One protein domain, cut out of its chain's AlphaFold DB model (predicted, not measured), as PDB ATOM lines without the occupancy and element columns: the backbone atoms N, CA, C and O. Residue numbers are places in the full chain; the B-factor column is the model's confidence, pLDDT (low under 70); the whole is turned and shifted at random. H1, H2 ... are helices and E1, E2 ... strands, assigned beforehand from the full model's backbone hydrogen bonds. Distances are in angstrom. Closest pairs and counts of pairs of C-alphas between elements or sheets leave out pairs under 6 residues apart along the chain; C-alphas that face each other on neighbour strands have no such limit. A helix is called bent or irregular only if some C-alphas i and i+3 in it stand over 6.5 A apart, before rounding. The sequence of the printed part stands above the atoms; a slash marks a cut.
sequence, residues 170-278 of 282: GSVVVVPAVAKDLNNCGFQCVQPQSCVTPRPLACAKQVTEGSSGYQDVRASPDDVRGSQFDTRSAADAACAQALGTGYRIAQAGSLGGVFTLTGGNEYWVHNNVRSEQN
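AT A GLANCE: This is residues 170 to 278 of the 282 residues of an uncharacterized protein of Rhodoferax sp. TH121 (UniProt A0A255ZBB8). A long, twisted hairpin of E3 and E4, with short E5 beside E4, forms a sheet that has H2 packed across one face and a small second sheet, E2 E1 E6, over the other, the two sheets making a sandwich with crossed strands. H1 lies beyond E1 and E5 and only grazes both sheets. The 109 printed residues hold two named helices and six named strands in the order E1 H1 E2 E3 E4 H2 E5 E6, of mixed class; the sheet E3 E4 E5 is mixed, and E2 E1 E6 is antiparallel. The whole is compact, with a radius of gyration of the C-alphas of 12.7 A and spans of 41 by 28 by 26 A.

HOW THE PARTS SIT: E3, residues 198 to 209, and E4, residues 212 to 225, form an antiparallel hairpin, with N 205 and O 216 within hydrogen-bond range at 2.9 A. E4 bends by 81 degrees at residue 222. E5, residues 258 to 260, is parallel to E4, with N 260 and O 217 at 2.8 A. H2, residues 232 to 243, is on this sheet, two layers, at a height of 8.0 A over the sheet. It lies over E3 and only just over E4, on which 3 of its C-alphas fall, and runs across the strands, at 74 degrees to E3 on the local plane; the closest C-alphas of E3 and H2, Cys 203 and Cys 239, are 5.8 A apart. E4, H2 and E5 form a strand-helix-strand unit, two parallel neighbour strands with a helix between. In the second sheet, inner strand E1, residues 170 to 174, is antiparallel to E2, residues 190 to 194, with N 172 and O 191 at 3.0 A, and to E6, residues 266 to 268, with N 173 and O 267 at 2.8 A. The two sheets are a sandwich, two sheets face to face, the parts that face each other 10.5 A centre to centre and the strands of the one at 57 degrees to those of the other; Leu 201 of E3 and Trp 268 of E6 have the closest C-alphas of those two strands, 4.7 A apart. H1, residues 179 to 189, is irregular: C-alphas 184 and 187 are 9.4 A apart. In H2 every O i to N i+4 pair is within hydrogen-bond range; in H1 2 of 7 are, beside 6 of 8 O i to N i+3 pairs.

IN THESE COORDINATES: E3 is 34.2 A long and E4 35.0 A, H2 16.4 A, E2 12.9 A, E1 12.5 A, H1 11.0 A, E6 7.0 A and E5 6.7 A. E1 begins at C-alpha 170 (36.712, -18.654, -40.693), and E6 ends at C-alpha 268 (35.140, -16.761, -33.529).

THE WHOLE: The C-alphas farthest apart, those of Val 196 and Ser 211, are 41.9 A apart. The printed part has no cut. The link from H2 to E5 is long, 14 residues; its residues 248 to 249 pair antiparallel with 203 to 204 of E3. The mean pLDDT of the printed part is 85.0, and residues 179 to 180, 184 to 188 and 262 to 264 are under 70.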
ATOM      1  N   GLY A 170      37.659 -18.307 -41.734       87.00
ATOM      2  CA  GLY A 170      36.712 -18.654 -40.693       87.00
ATOM      3  C   GLY A 170      35.585 -17.652 -40.607       87.00
ATOM      4  O   GLY A 170      35.606 -16.602 -41.247       87.00
ATOM      5  N   SER A 171      34.644 -17.954 -39.726       89.81
ATOM      6  CA  SER A 171      33.489 -17.116 -39.461       89.81
ATOM      7  C   SER A 171      33.638 -16.444 -38.106       89.81
ATOM      8  O   SER A 171      33.746 -17.115 -37.080       89.81
ATOM      9  N   VAL A 172      33.634 -15.116 -38.102       89.69
ATOM     10  CA  VAL A 172      33.575 -14.328 -36.868       89.69
ATOM     11  C   VAL A 172      32.229 -13.655 -36.778       89.69
ATOM     12  O   VAL A 172      31.722 -13.200 -37.796       89.69
ATOM     13  N   VAL A 173      31.658 -13.546 -35.585       87.88
ATOM     14  CA  VAL A 173      30.559 -12.618 -35.347       87.88
ATOM     15  C   VAL A 173      31.129 -11.256 -34.965       87.88
ATOM     16  O   VAL A 173      31.933 -11.150 -34.040       87.88
ATOM     17  N   VAL A 174      30.715 -10.226 -35.689       85.50
ATOM     18  CA  VAL A 174      30.993  -8.822 -35.413       85.50
ATOM     19  C   VAL A 174      29.923  -8.311 -34.464       85.50
ATOM     20  O   VAL A 174      28.747  -8.275 -34.818       85.50
ATOM     21  N   VAL A 175      30.302  -7.939 -33.248       79.19
ATOM     22  CA  VAL A 175      29.358  -7.456 -32.240       79.19
ATOM     23  C   VAL A 175      29.089  -5.972 -32.494       79.19
ATOM     24  O   VAL A 175      30.038  -5.184 -32.516       79.19
ATOM     25  N   PRO A 176      27.822  -5.557 -32.701       72.06
ATOM     26  CA  PRO A 176      27.472  -4.145 -32.761       72.06
ATOM     27  C   PRO A 176      27.875  -3.425 -31.472       72.06
ATOM     28  O   PRO A 176      27.979  -4.045 -30.415       72.06
ATOM     29  N   ALA A 177      28.002  -2.096 -31.526       71.06
ATOM     30  CA  ALA A 177      28.324  -1.280 -30.349       71.06
ATOM     31  C   ALA A 177      27.398  -1.555 -29.144       71.06
ATOM     32  O   ALA A 177      27.799  -1.366 -27.997       71.06
ATOM     33  N   VAL A 178      26.172  -2.029 -29.399       73.31
ATOM     34  CA  VAL A 178      25.269  -2.552 -28.376       73.31
ATOM     35  C   VAL A 178      25.039  -4.051 -28.598       73.31
ATOM     36  O   VAL A 178      24.383  -4.458 -29.552       73.31
ATOM     37  N   ALA A 179      25.509  -4.888 -27.670       68.62
ATOM     38  CA  ALA A 179      25.449  -6.350 -27.797       68.62
ATOM     39  C   ALA A 179      24.022  -6.922 -27.928       68.62
ATOM     40  O   ALA A 179      23.829  -7.963 -28.549       68.62
ATOM     41  N   LYS A 180      22.997  -6.238 -27.399       68.94
ATOM     42  CA  LYS A 180      21.590  -6.658 -27.562       68.94
ATOM     43  C   LYS A 180      21.146  -6.671 -29.030       68.94
ATOM     44  O   LYS A 180      20.259  -7.444 -29.387       68.94
ATOM     45  N   ASP A 181      21.776  -5.843 -29.866       72.50
ATOM     46  CA  ASP A 181      21.463  -5.727 -31.288       72.50
ATOM     47  C   ASP A 181      22.003  -6.926 -32.080       72.50
ATOM     48  O   ASP A 181      21.610  -7.133 -33.227       72.50
ATOM     49  N   LEU A 182      22.823  -7.781 -31.453       72.25
ATOM     50  CA  LEU A 182      23.256  -9.048 -32.037       72.25
ATOM     51  C   LEU A 182      22.067  -9.970 -32.352       72.25
ATOM     52  O   LEU A 182      22.046 -10.613 -33.399       72.25
ATOM     53  N   ASN A 183      21.032  -9.958 -31.502       70.19
ATOM     54  CA  ASN A 183      19.770 -10.666 -31.758       70.19
ATOM     55  C   ASN A 183      19.067 -10.159 -33.029       70.19
ATOM     56  O   ASN A 183      18.344 -10.908 -33.684       70.19
ATOM     57  N   ASN A 184      19.277  -8.887 -33.377       67.12
ATOM     58  CA  ASN A 184      18.632  -8.239 -34.514       67.12
ATOM     59  C   ASN A 184      19.431  -8.418 -35.809       67.12
ATOM     60  O   ASN A 184      18.833  -8.417 -36.880       67.12
ATOM     61  N   CYS A 185      20.756  -8.592 -35.744       66.62
ATOM     62  CA  CYS A 185      21.577  -8.837 -36.932       66.62
ATOM     63  C   CYS A 185      21.823 -10.325 -37.225       66.62
ATOM     64  O   CYS A 185      22.088 -10.672 -38.375       66.62
ATOM     65  N   GLY A 186      21.755 -11.218 -36.232       67.69
ATOM     66  CA  GLY A 186      21.965 -12.658 -36.412       67.69
ATOM     67  C   GLY A 186      23.213 -13.001 -37.245       67.69
ATOM     68  O   GLY A 186      24.302 -12.471 -37.036       67.69
ATOM     69  N   PHE A 187      23.044 -13.854 -38.255       65.56
ATOM     70  CA  PHE A 187      24.086 -14.307 -39.185       65.56
ATOM     71  C   PHE A 187      24.676 -13.192 -40.067       65.56
ATOM     72  O   PHE A 187      25.730 -13.386 -40.659       65.56
ATOM     73  N   GLN A 188      24.063 -12.010 -40.183       66.94
ATOM     74  CA  GLN A 188      24.691 -10.899 -40.924       66.94
ATOM     75  C   GLN A 188      25.856 -10.268 -40.186       66.94
ATOM     76  O   GLN A 188      26.766  -9.744 -40.824       66.94
ATOM     77  N   CYS A 189      25.850 -10.346 -38.859       77.12
ATOM     78  CA  CYS A 189      27.029 -10.010 -38.089       77.12
ATOM     79  C   CYS A 189      28.158 -11.021 -38.336       77.12
ATOM     80  O   CYS A 189      29.289 -10.757 -37.958       77.12
ATOM     81  N   VAL A 190      27.901 -12.151 -39.003       81.88
ATOM     82  CA  VAL A 190      28.933 -13.138 -39.309       81.88
ATOM     83  C   VAL A 190      29.683 -12.736 -40.568       81.88
ATOM     84  O   VAL A 190      29.115 -12.671 -41.662       81.88
ATOM     85  N   GLN A 191      30.972 -12.470 -40.404       80.56
ATOM     86  CA  GLN A 191      31.869 -12.038 -41.463       80.56
ATOM     87  C   GLN A 191      32.965 -13.083 -41.691       80.56
ATOM     88  O   GLN A 191      33.452 -13.687 -40.727       80.56
ATOM     89  N   PRO A 192      33.374 -13.309 -42.951       82.00
ATOM     90  CA  PRO A 192      34.546 -14.115 -43.228       82.00
ATOM     91  C   PRO A 192      35.792 -13.370 -42.746       82.00
ATOM     92  O   PRO A 192      35.983 -12.189 -43.039       82.00
ATOM     93  N   GLN A 193      36.659 -14.072 -42.034       85.69
ATOM     94  CA  GLN A 193      37.937 -13.553 -41.567       85.69
ATOM     95  C   GLN A 193      39.052 -14.555 -41.807       85.69
ATOM     96  O   GLN A 193      38.823 -15.762 -41.859       85.69
ATOM     97  N   SER A 194      40.280 -14.057 -41.936       84.69
ATOM     98  CA  SER A 194      41.440 -14.934 -42.070       84.69
ATOM     99  C   SER A 194      41.598 -15.809 -40.828       84.69
ATOM    100  O   SER A 194      41.575 -15.310 -39.700       84.69
ATOM    101  N   CYS A 195      41.815 -17.109 -41.033       89.12
ATOM    102  CA  CYS A 195      41.957 -18.058 -39.933       89.12
ATOM    103  C   CYS A 195      43.175 -17.828 -39.038       89.12
ATOM    104  O   CYS A 195      43.226 -18.367 -37.934       89.12
ATOM    105  N   VAL A 196      44.146 -17.030 -39.481       86.94
ATOM    106  CA  VAL A 196      45.364 -16.760 -38.710       86.94
ATOM    107  C   VAL A 196      45.237 -15.564 -37.772       86.94
ATOM    108  O   VAL A 196      46.099 -15.397 -36.914       86.94
ATOM    109  N   THR A 197      44.201 -14.733 -37.914       87.19
ATOM    110  CA  THR A 197      44.028 -13.536 -37.083       87.19
ATOM    111  C   THR A 197      43.435 -13.923 -35.717       87.19
ATOM    112  O   THR A 197      42.330 -14.477 -35.691       87.19
ATOM    113  N   PRO A 198      44.140 -13.666 -34.595       90.38
ATOM    114  CA  PRO A 198      43.676 -14.039 -33.259       90.38
ATOM    115  C   PRO A 198      42.424 -13.269 -32.832       90.38
ATOM    116  O   PRO A 198      42.350 -12.062 -33.057       90.38
ATOM    117  N   ARG A 199      41.455 -13.979 -32.243       91.94
ATOM    118  CA  ARG A 199      40.214 -13.445 -31.656       91.94
ATOM    119  C   ARG A 199      39.726 -14.363 -30.540       91.94
ATOM    120  O   ARG A 199      40.007 -15.562 -30.600       91.94
ATOM    121  N   PRO A 200      38.937 -13.868 -29.585       93.44
ATOM    122  CA  PRO A 200      38.305 -14.736 -28.602       93.44
ATOM    123  C   PRO A 200      37.250 -15.640 -29.259       93.44
ATOM    124  O   PRO A 200      36.631 -15.289 -30.269       93.44
ATOM    125  N   LEU A 201      37.017 -16.816 -28.677       94.38
ATOM    126  CA  LEU A 201      35.893 -17.683 -29.027       94.38
ATOM    127  C   LEU A 201      34.611 -17.126 -28.404       94.38
ATOM    128  O   LEU A 201      34.574 -16.880 -27.200       94.38
ATOM    129  N   ALA A 202      33.541 -16.979 -29.185       94.12
ATOM    130  CA  ALA A 202      32.204 -16.846 -28.616       94.12
ATOM    131  C   ALA A 202      31.699 -18.244 -28.261       94.12
ATOM    132  O   ALA A 202      31.539 -19.098 -29.128       94.12
ATOM    133  N   CYS A 203      31.436 -18.475 -26.982       94.81
ATOM    134  CA  CYS A 203      30.993 -19.741 -26.430       94.81
ATOM    135  C   CYS A 203      29.571 -19.602 -25.882       94.81
ATOM    136  O   CYS A 203      29.260 -18.628 -25.205       94.81
ATOM    137  N   ALA A 204      28.710 -20.581 -26.136       94.12
ATOM    138  CA  ALA A 204      27.332 -20.603 -25.668       94.12
ATOM    139  C   ALA A 204      27.072 -21.807 -24.756       94.12
ATOM    140  O   ALA A 204      27.594 -22.905 -24.980       94.12
ATOM    141  N   LYS A 205      26.223 -21.604 -23.749       94.69
ATOM    142  CA  LYS A 205      25.686 -22.652 -22.879       94.69
ATOM    143  C   LYS A 205      24.181 -22.468 -22.731       94.69
ATOM    144  O   LYS A 205      23.717 -21.374 -22.435       94.69
ATOM    145  N   GLN A 206      23.418 -23.547 -22.889       91.44
ATOM    146  CA  GLN A 206      21.992 -23.525 -22.567       91.44
ATOM    147  C   GLN A 206      21.815 -23.473 -21.044       91.44
ATOM    148  O   GLN A 206      22.325 -24.337 -20.327       91.44
ATOM    149  N   VAL A 207      21.080 -22.475 -20.564       89.94
ATOM    150  CA  VAL A 207      20.689 -22.314 -19.164       89.94
ATOM    151  C   VAL A 207      19.182 -22.507 -19.069       89.94
ATOM    152  O   VAL A 207      18.418 -21.907 -19.824       89.94
ATOM    153  N   THR A 208      18.759 -23.375 -18.155       87.81
ATOM    154  CA  THR A 208      17.344 -23.614 -17.858       87.81
ATOM    155  C   THR A 208      17.008 -22.939 -16.534       87.81
ATOM    156  O   THR A 208      17.606 -23.261 -15.509       87.81
ATOM    157  N   GLU A 209      16.038 -22.031 -16.555       79.06
ATOM    158  CA  GLU A 209      15.494 -21.349 -15.382       79.06
ATOM    159  C   GLU A 209      13.985 -21.621 -15.302       79.06
ATOM    160  O   GLU A 209      13.174 -21.088 -16.069       79.06
ATOM    161  N   GLY A 210      13.604 -22.508 -14.379       79.75
ATOM    162  CA  GLY A 210      12.221 -22.966 -14.232       79.75
ATOM    163  C   GLY A 210      11.727 -23.714 -15.474       79.75
ATOM    164  O   GLY A 210      12.347 -24.679 -15.913       79.75
ATOM    165  N   SER A 211      10.596 -23.275 -16.033       77.50
ATOM    166  CA  SER A 211      10.011 -23.800 -17.277       77.50
ATOM    167  C   SER A 211      10.521 -23.097 -18.544       77.50
ATOM    168  O   SER A 211      10.028 -23.376 -19.637       77.50
ATOM    169  N   SER A 212      11.492 -22.187 -18.414       72.19
ATOM    170  CA  SER A 212      12.074 -21.423 -19.519       72.19
ATOM    171  C   SER A 212      13.578 -21.672 -19.634       72.19
ATOM    172  O   SER A 212      14.213 -22.179 -18.710       72.19
ATOM    173  N   GLY A 213      14.169 -21.332 -20.777       81.81
ATOM    174  CA  GLY A 213      15.614 -21.395 -20.945       81.81
ATOM    175  C   GLY A 213      16.120 -20.355 -21.930       81.81
ATOM    176  O   GLY A 213      15.387 -19.915 -22.813       81.81
ATOM    177  N   TYR A 214      17.383 -19.980 -21.776       83.75
ATOM    178  CA  TYR A 214      18.096 -19.070 -22.665       83.75
ATOM    179  C   TYR A 214      19.503 -19.602 -22.937       83.75
ATOM    180  O   TYR A 214      19.998 -20.483 -22.234       83.75
ATOM    181  N   GLN A 215      20.158 -19.075 -23.967       86.50
ATOM    182  CA  GLN A 215      21.592 -19.279 -24.138       86.50
ATOM    183  C   GLN A 215      22.354 -18.170 -23.413       86.50
ATOM    184  O   GLN A 215      22.100 -16.985 -23.632       86.50
ATOM    185  N   ASP A 216      23.276 -18.563 -22.540       90.81
ATOM    186  CA  ASP A 216      24.307 -17.692 -21.979       90.81
ATOM    187  C   ASP A 216      25.503 -17.714 -22.937       90.81
ATOM    188  O   ASP A 216      26.130 -18.761 -23.130       90.81
ATOM    189  N   VAL A 217      25.767 -16.582 -23.592       91.19
ATOM    190  CA  VAL A 217      26.823 -16.424 -24.597       91.19
ATOM    191  C   VAL A 217      27.943 -15.568 -24.019       91.19
ATOM    192  O   VAL A 217      27.733 -14.405 -23.676       91.19
ATOM    193  N   ARG A 218      29.155 -16.117 -23.940       92.38
ATOM    194  CA  ARG A 218      30.332 -15.477 -23.335       92.38
ATOM    195  C   ARG A 218      31.567 -15.633 -24.208       92.38
ATOM    196  O   ARG A 218      31.646 -16.549 -25.017       92.38
ATOM    197  N   ALA A 219      32.535 -14.750 -24.023       92.56
ATOM    198  CA  ALA A 219      33.816 -14.826 -24.714       92.56
ATOM    199  C   ALA A 219      34.843 -15.634 -23.909       92.56
ATOM    200  O   ALA A 219      34.870 -15.530 -22.681       92.56
ATOM    201  N   SER A 220      35.713 -16.394 -24.581       92.00
ATOM    202  CA  SER A 220      36.957 -16.859 -23.957       92.00
ATOM    203  C   SER A 220      37.830 -15.660 -23.551       92.00
ATOM    204  O   SER A 220      37.772 -14.624 -24.216       92.00
ATOM    205  N   PRO A 221      38.642 -15.774 -22.484       88.25
ATOM    206  CA  PRO A 221      39.533 -14.694 -22.061       88.25
ATOM    207  C   PRO A 221      40.724 -14.509 -23.010       88.25
ATOM    208  O   PRO A 221      41.242 -13.403 -23.121       88.25
ATOM    209  N   ASP A 222      41.139 -15.583 -23.686       89.75
ATOM    210  CA  ASP A 222      42.288 -15.586 -24.582       89.75
ATOM    211  C   ASP A 222      41.860 -15.476 -26.046       89.75
ATOM    212  O   ASP A 222      40.871 -16.089 -26.473       89.75
ATOM    213  N   ASP A 223      42.676 -14.759 -26.817       91.06
ATOM    214  CA  ASP A 223      42.595 -14.725 -28.269       91.06
ATOM    215  C   ASP A 223      43.234 -15.977 -28.866       91.06
ATOM    216  O   ASP A 223      44.378 -16.334 -28.574       91.06
ATOM    217  N   VAL A 224      42.514 -16.618 -29.780       91.44
ATOM    218  CA  VAL A 224      42.972 -17.801 -30.503       91.44
ATOM    219  C   VAL A 224      42.900 -17.561 -31.999       91.44
ATOM    220  O   VAL A 224      42.041 -16.839 -32.514       91.44
ATOM    221  N   ARG A 225      43.813 -18.183 -32.737       91.94
ATOM    222  CA  ARG A 225      43.697 -18.225 -34.198       91.94
ATOM    223  C   ARG A 225      42.588 -19.203 -34.546       91.94
ATOM    224  O   ARG A 225      42.532 -20.281 -33.965       91.94
ATOM    225  N   GLY A 226      41.745 -18.880 -35.519       86.19
ATOM    226  CA  GLY A 226      40.723 -19.820 -35.972       86.19
ATOM    227  C   GLY A 226      41.344 -21.144 -36.430       86.19
ATOM    228  O   GLY A 226      40.827 -22.207 -36.108       86.19
ATOM    229  N   SER A 227      42.499 -21.097 -37.105       89.75
ATOM    230  CA  SER A 227      43.243 -22.287 -37.554       89.75
ATOM    231  C   SER A 227      43.974 -23.037 -36.433       89.75
ATOM    232  O   SER A 227      44.770 -23.923 -36.719       89.75
ATOM    233  N   GLN A 228      43.817 -22.636 -35.170       94.44
ATOM    234  CA  GLN A 228      44.433 -23.331 -34.037       94.44
ATOM    235  C   GLN A 228      43.737 -24.659 -33.726       94.44
ATOM    236  O   GLN A 228      44.343 -25.527 -33.104       94.44
ATOM    237  N   PHE A 229      42.476 -24.811 -34.132       93.88
ATOM    238  CA  PHE A 229      41.689 -26.013 -33.896       93.88
ATOM    239  C   PHE A 229      41.500 -26.784 -35.198       93.88
ATOM    240  O   PHE A 229      40.999 -26.237 -36.175       93.88
ATOM    241  N   ASP A 230      41.824 -28.075 -35.187       90.00
ATOM    242  CA  ASP A 230      41.587 -28.942 -36.347       90.00
ATOM    243  C   ASP A 230      40.097 -29.302 -36.494       90.00
ATOM    244  O   ASP A 230      39.588 -29.501 -37.600       90.00
ATOM    245  N   THR A 231      39.374 -29.365 -35.370       94.12
ATOM    246  CA  THR A 231      37.974 -29.809 -35.291       94.12
ATOM    247  C   THR A 231      37.134 -28.885 -34.416       94.12
ATOM    248  O   THR A 231      37.632 -28.259 -33.475       94.12
ATOM    249  N   ARG A 232      35.824 -28.867 -34.661       94.12
ATOM    250  CA  ARG A 232      34.839 -28.194 -33.814       94.12
ATOM    251  C   ARG A 232      34.900 -28.707 -32.385       94.12
ATOM    252  O   ARG A 232      34.854 -27.906 -31.463       94.12
ATOM    253  N   SER A 233      35.049 -30.015 -32.195       95.44
ATOM    254  CA  SER A 233      35.163 -30.624 -30.865       95.44
ATOM    255  C   SER A 233      36.349 -30.070 -30.069       95.44
ATOM    256  O   SER A 233      36.250 -29.920 -28.854       95.44
ATOM    257  N   ALA A 234      37.456 -29.717 -30.735       95.88
ATOM    258  CA  ALA A 234      38.587 -29.058 -30.086       95.88
ATOM    259  C   ALA A 234      38.259 -27.608 -29.684       95.88
ATOM    260  O   ALA A 234      38.613 -27.190 -28.582       95.88
ATOM    261  N   ALA A 235      37.526 -26.864 -30.519       95.56
ATOM    262  CA  ALA A 235      37.022 -25.535 -30.161       95.56
ATOM    263  C   ALA A 235      35.989 -25.595 -29.011       95.56
ATOM    264  O   ALA A 235      36.030 -24.779 -28.092       95.56
ATOM    265  N   ASP A 236      35.107 -26.601 -29.007       96.56
ATOM    266  CA  ASP A 236      34.165 -26.871 -27.913       96.56
ATOM    267  C   ASP A 236      34.905 -27.175 -26.604       96.56
ATOM    268  O   ASP A 236      34.551 -26.638 -25.553       96.56
ATOM    269  N   ALA A 237      35.958 -27.995 -26.663       96.56
ATOM    270  CA  ALA A 237      36.799 -28.294 -25.510       96.56
ATOM    271  C   ALA A 237      37.505 -27.038 -24.974       96.56
ATOM    272  O   ALA A 237      37.542 -26.842 -23.761       96.56
ATOM    273  N   ALA A 238      37.992 -26.157 -25.854       96.38
ATOM    274  CA  ALA A 238      38.584 -24.881 -25.456       96.38
ATOM    275  C   ALA A 238      37.565 -23.962 -24.758       96.38
ATOM    276  O   ALA A 238      37.867 -23.393 -23.709       96.38
ATOM    277  N   CYS A 239      36.331 -23.877 -25.268       97.19
ATOM    278  CA  CYS A 239      35.238 -23.165 -24.601       97.19
ATOM    279  C   CYS A 239      34.937 -23.735 -23.206       97.19
ATOM    280  O   CYS A 239      34.814 -22.982 -22.237       97.19
ATOM    281  N   ALA A 240      34.843 -25.062 -23.085       97.12
ATOM    282  CA  ALA A 240      34.594 -25.722 -21.808       97.12
ATOM    283  C   ALA A 240      35.751 -25.528 -20.813       97.12
ATOM    284  O   ALA A 240      35.511 -25.361 -19.619       97.12
ATOM    285  N   GLN A 241      36.995 -25.516 -21.292       96.31
ATOM    286  CA  GLN A 241      38.174 -25.255 -20.470       96.31
ATOM    287  C   GLN A 241      38.206 -23.809 -19.962       96.31
ATOM    288  O   GLN A 241      38.531 -23.580 -18.800       96.31
ATOM    289  N   ALA A 242      37.853 -22.843 -20.813       94.88
ATOM    290  CA  ALA A 242      37.894 -21.423 -20.481       94.88
ATOM    291  C   ALA A 242      36.753 -20.976 -19.549       94.88
ATOM    292  O   ALA A 242      36.964 -20.150 -18.665       94.88
ATOM    293  N   LEU A 243      35.539 -21.493 -19.761       95.56
ATOM    294  CA  LEU A 243      34.312 -20.974 -19.134       95.56
ATOM    295  C   LEU A 243      33.563 -22.011 -18.283       95.56
ATOM    296  O   LEU A 243      32.579 -21.683 -17.616       95.56
ATOM    297  N   GLY A 244      34.034 -23.257 -18.278       95.69
ATOM    298  CA  GLY A 244      33.492 -24.360 -17.494       95.69
ATOM    299  C   GLY A 244      32.573 -25.302 -18.274       95.69
ATOM    300  O   GLY A 244      32.189 -25.082 -19.424       95.69
ATOM    301  N   THR A 245      32.183 -26.392 -17.612       94.31
ATOM    302  CA  THR A 245      31.393 -27.471 -18.215       94.31
ATOM    303  C   THR A 245      30.076 -26.973 -18.820       94.31
ATOM    304  O   THR A 245      29.280 -26.271 -18.181       94.31
ATOM    305  N   GLY A 246      29.817 -27.410 -20.054       92.75
ATOM    306  CA  GLY A 246      28.591 -27.128 -20.800       92.75
ATOM    307  C   GLY A 246      28.697 -25.957 -21.777       92.75
ATOM    308  O   GLY A 246      27.807 -25.826 -22.613       92.75
ATOM    309  N   TYR A 247      29.767 -25.159 -21.718       96.56
ATOM    310  CA  TYR A 247      30.080 -24.207 -22.782       96.56
ATOM    311  C   TYR A 247      30.617 -24.932 -24.015       96.56
ATOM    312  O   TYR A 247      31.436 -25.844 -23.910       96.56
ATOM    313  N   ARG A 248      30.137 -24.515 -25.182       96.75
ATOM    314  CA  ARG A 248      30.562 -24.972 -26.512       96.75
ATOM    315  C   ARG A 248      30.730 -23.764 -27.416       96.75
ATOM    316  O   ARG A 248      30.193 -22.709 -27.089       96.75
ATOM    317  N   ILE A 249      31.423 -23.896 -28.544       95.12
ATOM    318  CA  ILE A 249      31.497 -22.804 -29.513       95.12
ATOM    319  C   ILE A 249      30.077 -22.405 -29.929       95.12
ATOM    320  O   ILE A 249      29.228 -23.250 -30.235       95.12
ATOM    321  N   ALA A 250      29.799 -21.107 -29.898       92.50
ATOM    322  CA  ALA A 250      28.502 -20.576 -30.255       92.50
ATOM    323  C   ALA A 250      28.256 -20.777 -31.753       92.50
ATOM    324  O   ALA A 250      29.155 -20.642 -32.591       92.50
ATOM    325  N   GLN A 251      27.018 -21.121 -32.091       89.31
ATOM    326  CA  GLN A 251      26.606 -21.339 -33.467       89.31
ATOM    327  C   GLN A 251      26.046 -20.048 -34.045       89.31
ATOM    328  O   GLN A 251      25.037 -19.537 -33.575       89.31
ATOM    329  N   ALA A 252      26.671 -19.571 -35.113       81.38
ATOM    330  CA  ALA A 252      26.314 -18.356 -35.831       81.38
ATOM    331  C   ALA A 252      24.809 -18.231 -36.150       81.38
ATOM    332  O   ALA A 252      24.221 -17.169 -35.964       81.38
ATOM    333  N   GLY A 253      24.178 -19.314 -36.621       71.31
ATOM    334  CA  GLY A 253      22.756 -19.330 -36.980       71.31
ATOM    335  C   GLY A 253      21.784 -19.390 -35.796       71.31
ATOM    336  O   GLY A 253      20.582 -19.270 -36.013       71.31
ATOM    337  N   SER A 254      22.272 -19.586 -34.570       71.25
ATOM    338  CA  SER A 254      21.454 -19.666 -33.353       71.25
ATOM    339  C   SER A 254      21.955 -18.754 -32.231       71.25
ATOM    340  O   SER A 254      21.584 -18.951 -31.078       71.25
ATOM    341  N   LEU A 255      22.755 -17.733 -32.570       75.75
ATOM    342  CA  LEU A 255      23.155 -16.683 -31.638       75.75
ATOM    343  C   LEU A 255      21.914 -15.914 -31.172       75.75
ATOM    344  O   LEU A 255      21.374 -15.078 -31.894       75.75
ATOM    345  N   GLY A 256      21.483 -16.207 -29.952       73.12
ATOM    346  CA  GLY A 256      20.421 -15.503 -29.247       73.12
ATOM    347  C   GLY A 256      20.606 -15.636 -27.739       73.12
ATOM    348  O   GLY A 256      21.362 -16.491 -27.297       73.12
ATOM    349  N   GLY A 257      19.921 -14.820 -26.938       79.19
ATOM    350  CA  GLY A 257      19.933 -14.942 -25.472       79.19
ATOM    351  C   GLY A 257      20.683 -13.823 -24.749       79.19
ATOM    352  O   GLY A 257      20.569 -12.653 -25.117       79.19
ATOM    353  N   VAL A 258      21.385 -14.177 -23.668       80.75
ATOM    354  CA  VAL A 258      22.099 -13.232 -22.799       80.75
ATOM    355  C   VAL A 258      23.562 -13.179 -23.226       80.75
ATOM    356  O   VAL A 258      24.277 -14.173 -23.134       80.75
ATOM    357  N   PHE A 259      24.009 -12.012 -23.693       83.81
ATOM    358  CA  PHE A 259      25.358 -11.821 -24.225       83.81
ATOM    359  C   PHE A 259      26.268 -11.120 -23.220       83.81
ATOM    360  O   PHE A 259      26.014  -9.984 -22.823       83.81
ATOM    361  N   THR A 260      27.381 -11.773 -22.900       85.62
ATOM    362  CA  THR A 260      28.508 -11.234 -22.130       85.62
ATOM    363  C   THR A 260      29.783 -11.296 -22.977       85.62
ATOM    364  O   THR A 260      30.805 -11.867 -22.593       85.62
ATOM    365  N   LEU A 261      29.703 -10.746 -24.188       82.50
ATOM    366  CA  LEU A 261      30.847 -10.554 -25.073       82.50
ATOM    367  C   LEU A 261      31.506  -9.227 -24.685       82.50
ATOM    368  O   LEU A 261      30.928  -8.160 -24.876       82.50
ATOM    369  N   THR A 262      32.668  -9.303 -24.041       69.81
ATOM    370  CA  THR A 262      33.406  -8.136 -23.536       69.81
ATOM    371  C   THR A 262      34.780  -8.068 -24.199       69.81
ATOM    372  O   THR A 262      35.317  -9.093 -24.614       69.81
ATOM    373  N   GLY A 263      35.331  -6.861 -24.352       55.00
ATOM    374  CA  GLY A 263      36.731  -6.663 -24.751       55.00
ATOM    375  C   GLY A 263      37.056  -6.671 -26.252       55.00
ATOM    376  O   GLY A 263      38.202  -6.393 -26.588       55.00
ATOM    377  N   GLY A 264      36.101  -6.907 -27.158       65.69
ATOM    378  CA  GLY A 264      36.352  -6.902 -28.605       65.69
ATOM    379  C   GLY A 264      35.100  -6.674 -29.457       65.69
ATOM    380  O   GLY A 264      33.978  -6.717 -28.960       65.69
ATOM    381  N   ASN A 265      35.304  -6.435 -30.759       79.06
ATOM    382  CA  ASN A 265      34.219  -6.281 -31.739       79.06
ATOM    383  C   ASN A 265      34.024  -7.533 -32.606       79.06
ATOM    384  O   ASN A 265      33.079  -7.565 -33.380       79.06
ATOM    385  N   GLU A 266      34.896  -8.544 -32.523       88.19
ATOM    386  CA  GLU A 266      34.834  -9.753 -33.353       88.19
ATOM    387  C   GLU A 266      35.147 -11.006 -32.525       88.19
ATOM    388  O   GLU A 266      36.125 -11.025 -31.781       88.19
ATOM    389  N   TYR A 267      34.358 -12.068 -32.700       91.69
ATOM    390  CA  TYR A 267      34.510 -13.325 -31.961       91.69
ATOM    391  C   TYR A 267      34.383 -14.519 -32.901       91.69
ATOM    392  O   TYR A 267      33.474 -14.558 -33.729       91.69
ATOM    393  N   TRP A 268      35.256 -15.515 -32.771       93.69
ATOM    394  CA  TRP A 268      35.140 -16.761 -33.529       93.69
ATOM    395  C   TRP A 268      33.841 -17.492 -33.177       93.69
ATOM    396  O   TRP A 268      33.516 -17.664 -32.003       93.69
ATOM    397  N   VAL A 269      33.112 -17.945 -34.198       93.12
ATOM    398  CA  VAL A 269      31.864 -18.712 -34.067       93.12
ATOM    399  C   VAL A 269      31.863 -19.878 -35.043       93.12
ATOM    400  O   VAL A 269      32.528 -19.841 -36.076       93.12
ATOM    401  N   HIS A 270      31.078 -20.913 -34.750       92.31
ATOM    402  CA  HIS A 270      30.847 -21.976 -35.716       92.31
ATOM    403  C   HIS A 270      29.727 -21.590 -36.681       92.31
ATOM    404  O   HIS A 270      28.579 -21.376 -36.287       92.31
ATOM    405  N   ASN A 271      30.061 -21.544 -37.963       88.25
ATOM    406  CA  ASN A 271      29.125 -21.327 -39.047       88.25
ATOM    407  C   ASN A 271      28.507 -22.653 -39.486       88.25
ATOM    408  O   ASN A 271      29.135 -23.468 -40.158       88.25
ATOM    409  N   ASN A 272      27.257 -22.854 -39.086       81.12
ATOM    410  CA  ASN A 272      26.452 -24.024 -39.420       81.12
ATOM    411  C   ASN A 272      25.689 -23.885 -40.752       81.12
ATOM    412  O   ASN A 272      25.009 -24.824 -41.154       81.12
ATOM    413  N   VAL A 273      25.774 -22.729 -41.418       72.25
ATOM    414  CA  VAL A 273      25.081 -22.440 -42.687       72.25
ATOM    415  C   VAL A 273      26.022 -22.608 -43.886       72.25
ATOM    416  O   VAL A 273      25.616 -23.116 -44.928       72.25
ATOM    417  N   ARG A 274      27.279 -22.185 -43.731       74.44
ATOM    418  CA  ARG A 274      28.382 -22.309 -44.693       74.44
ATOM    419  C   ARG A 274      29.582 -22.897 -43.967       74.44
ATOM    420  O   ARG A 274      30.493 -22.174 -43.560       74.44
ATOM    421  N   SER A 275      29.535 -24.200 -43.710       72.69
ATOM    422  CA  SER A 275      30.548 -24.874 -42.897       72.69
ATOM    423  C   SER A 275      31.940 -24.846 -43.527       72.69
ATOM    424  O   SER A 275      32.930 -24.907 -42.800       72.69
ATOM    425  N   GLU A 276      32.010 -24.657 -44.845       71.88
ATOM    426  CA  GLU A 276      33.221 -24.395 -45.622       71.88
ATOM    427  C   GLU A 276      33.926 -23.075 -45.253       71.88
ATOM    428  O   GLU A 276      35.075 -22.868 -45.628       71.88
ATOM    429  N   GLN A 277      33.256 -22.191 -44.507       78.56
ATOM    430  CA  GLN A 277      33.799 -20.931 -43.991       78.56
ATOM    431  C   GLN A 277      34.147 -21.017 -42.497       78.56
ATOM    432  O   GLN A 277      34.118 -20.005 -41.795       78.56
ATOM    433  N   ASN A 278      34.419 -22.214 -41.977       88.81
ATOM    434  CA  ASN A 278      35.005 -22.404 -40.653       88.81
ATOM    435  C   ASN A 278      36.505 -22.660 -40.777       88.81
ATOM    436  O   ASN A 278      36.958 -23.314 -41.710       88.81
TER     437      ASN A 278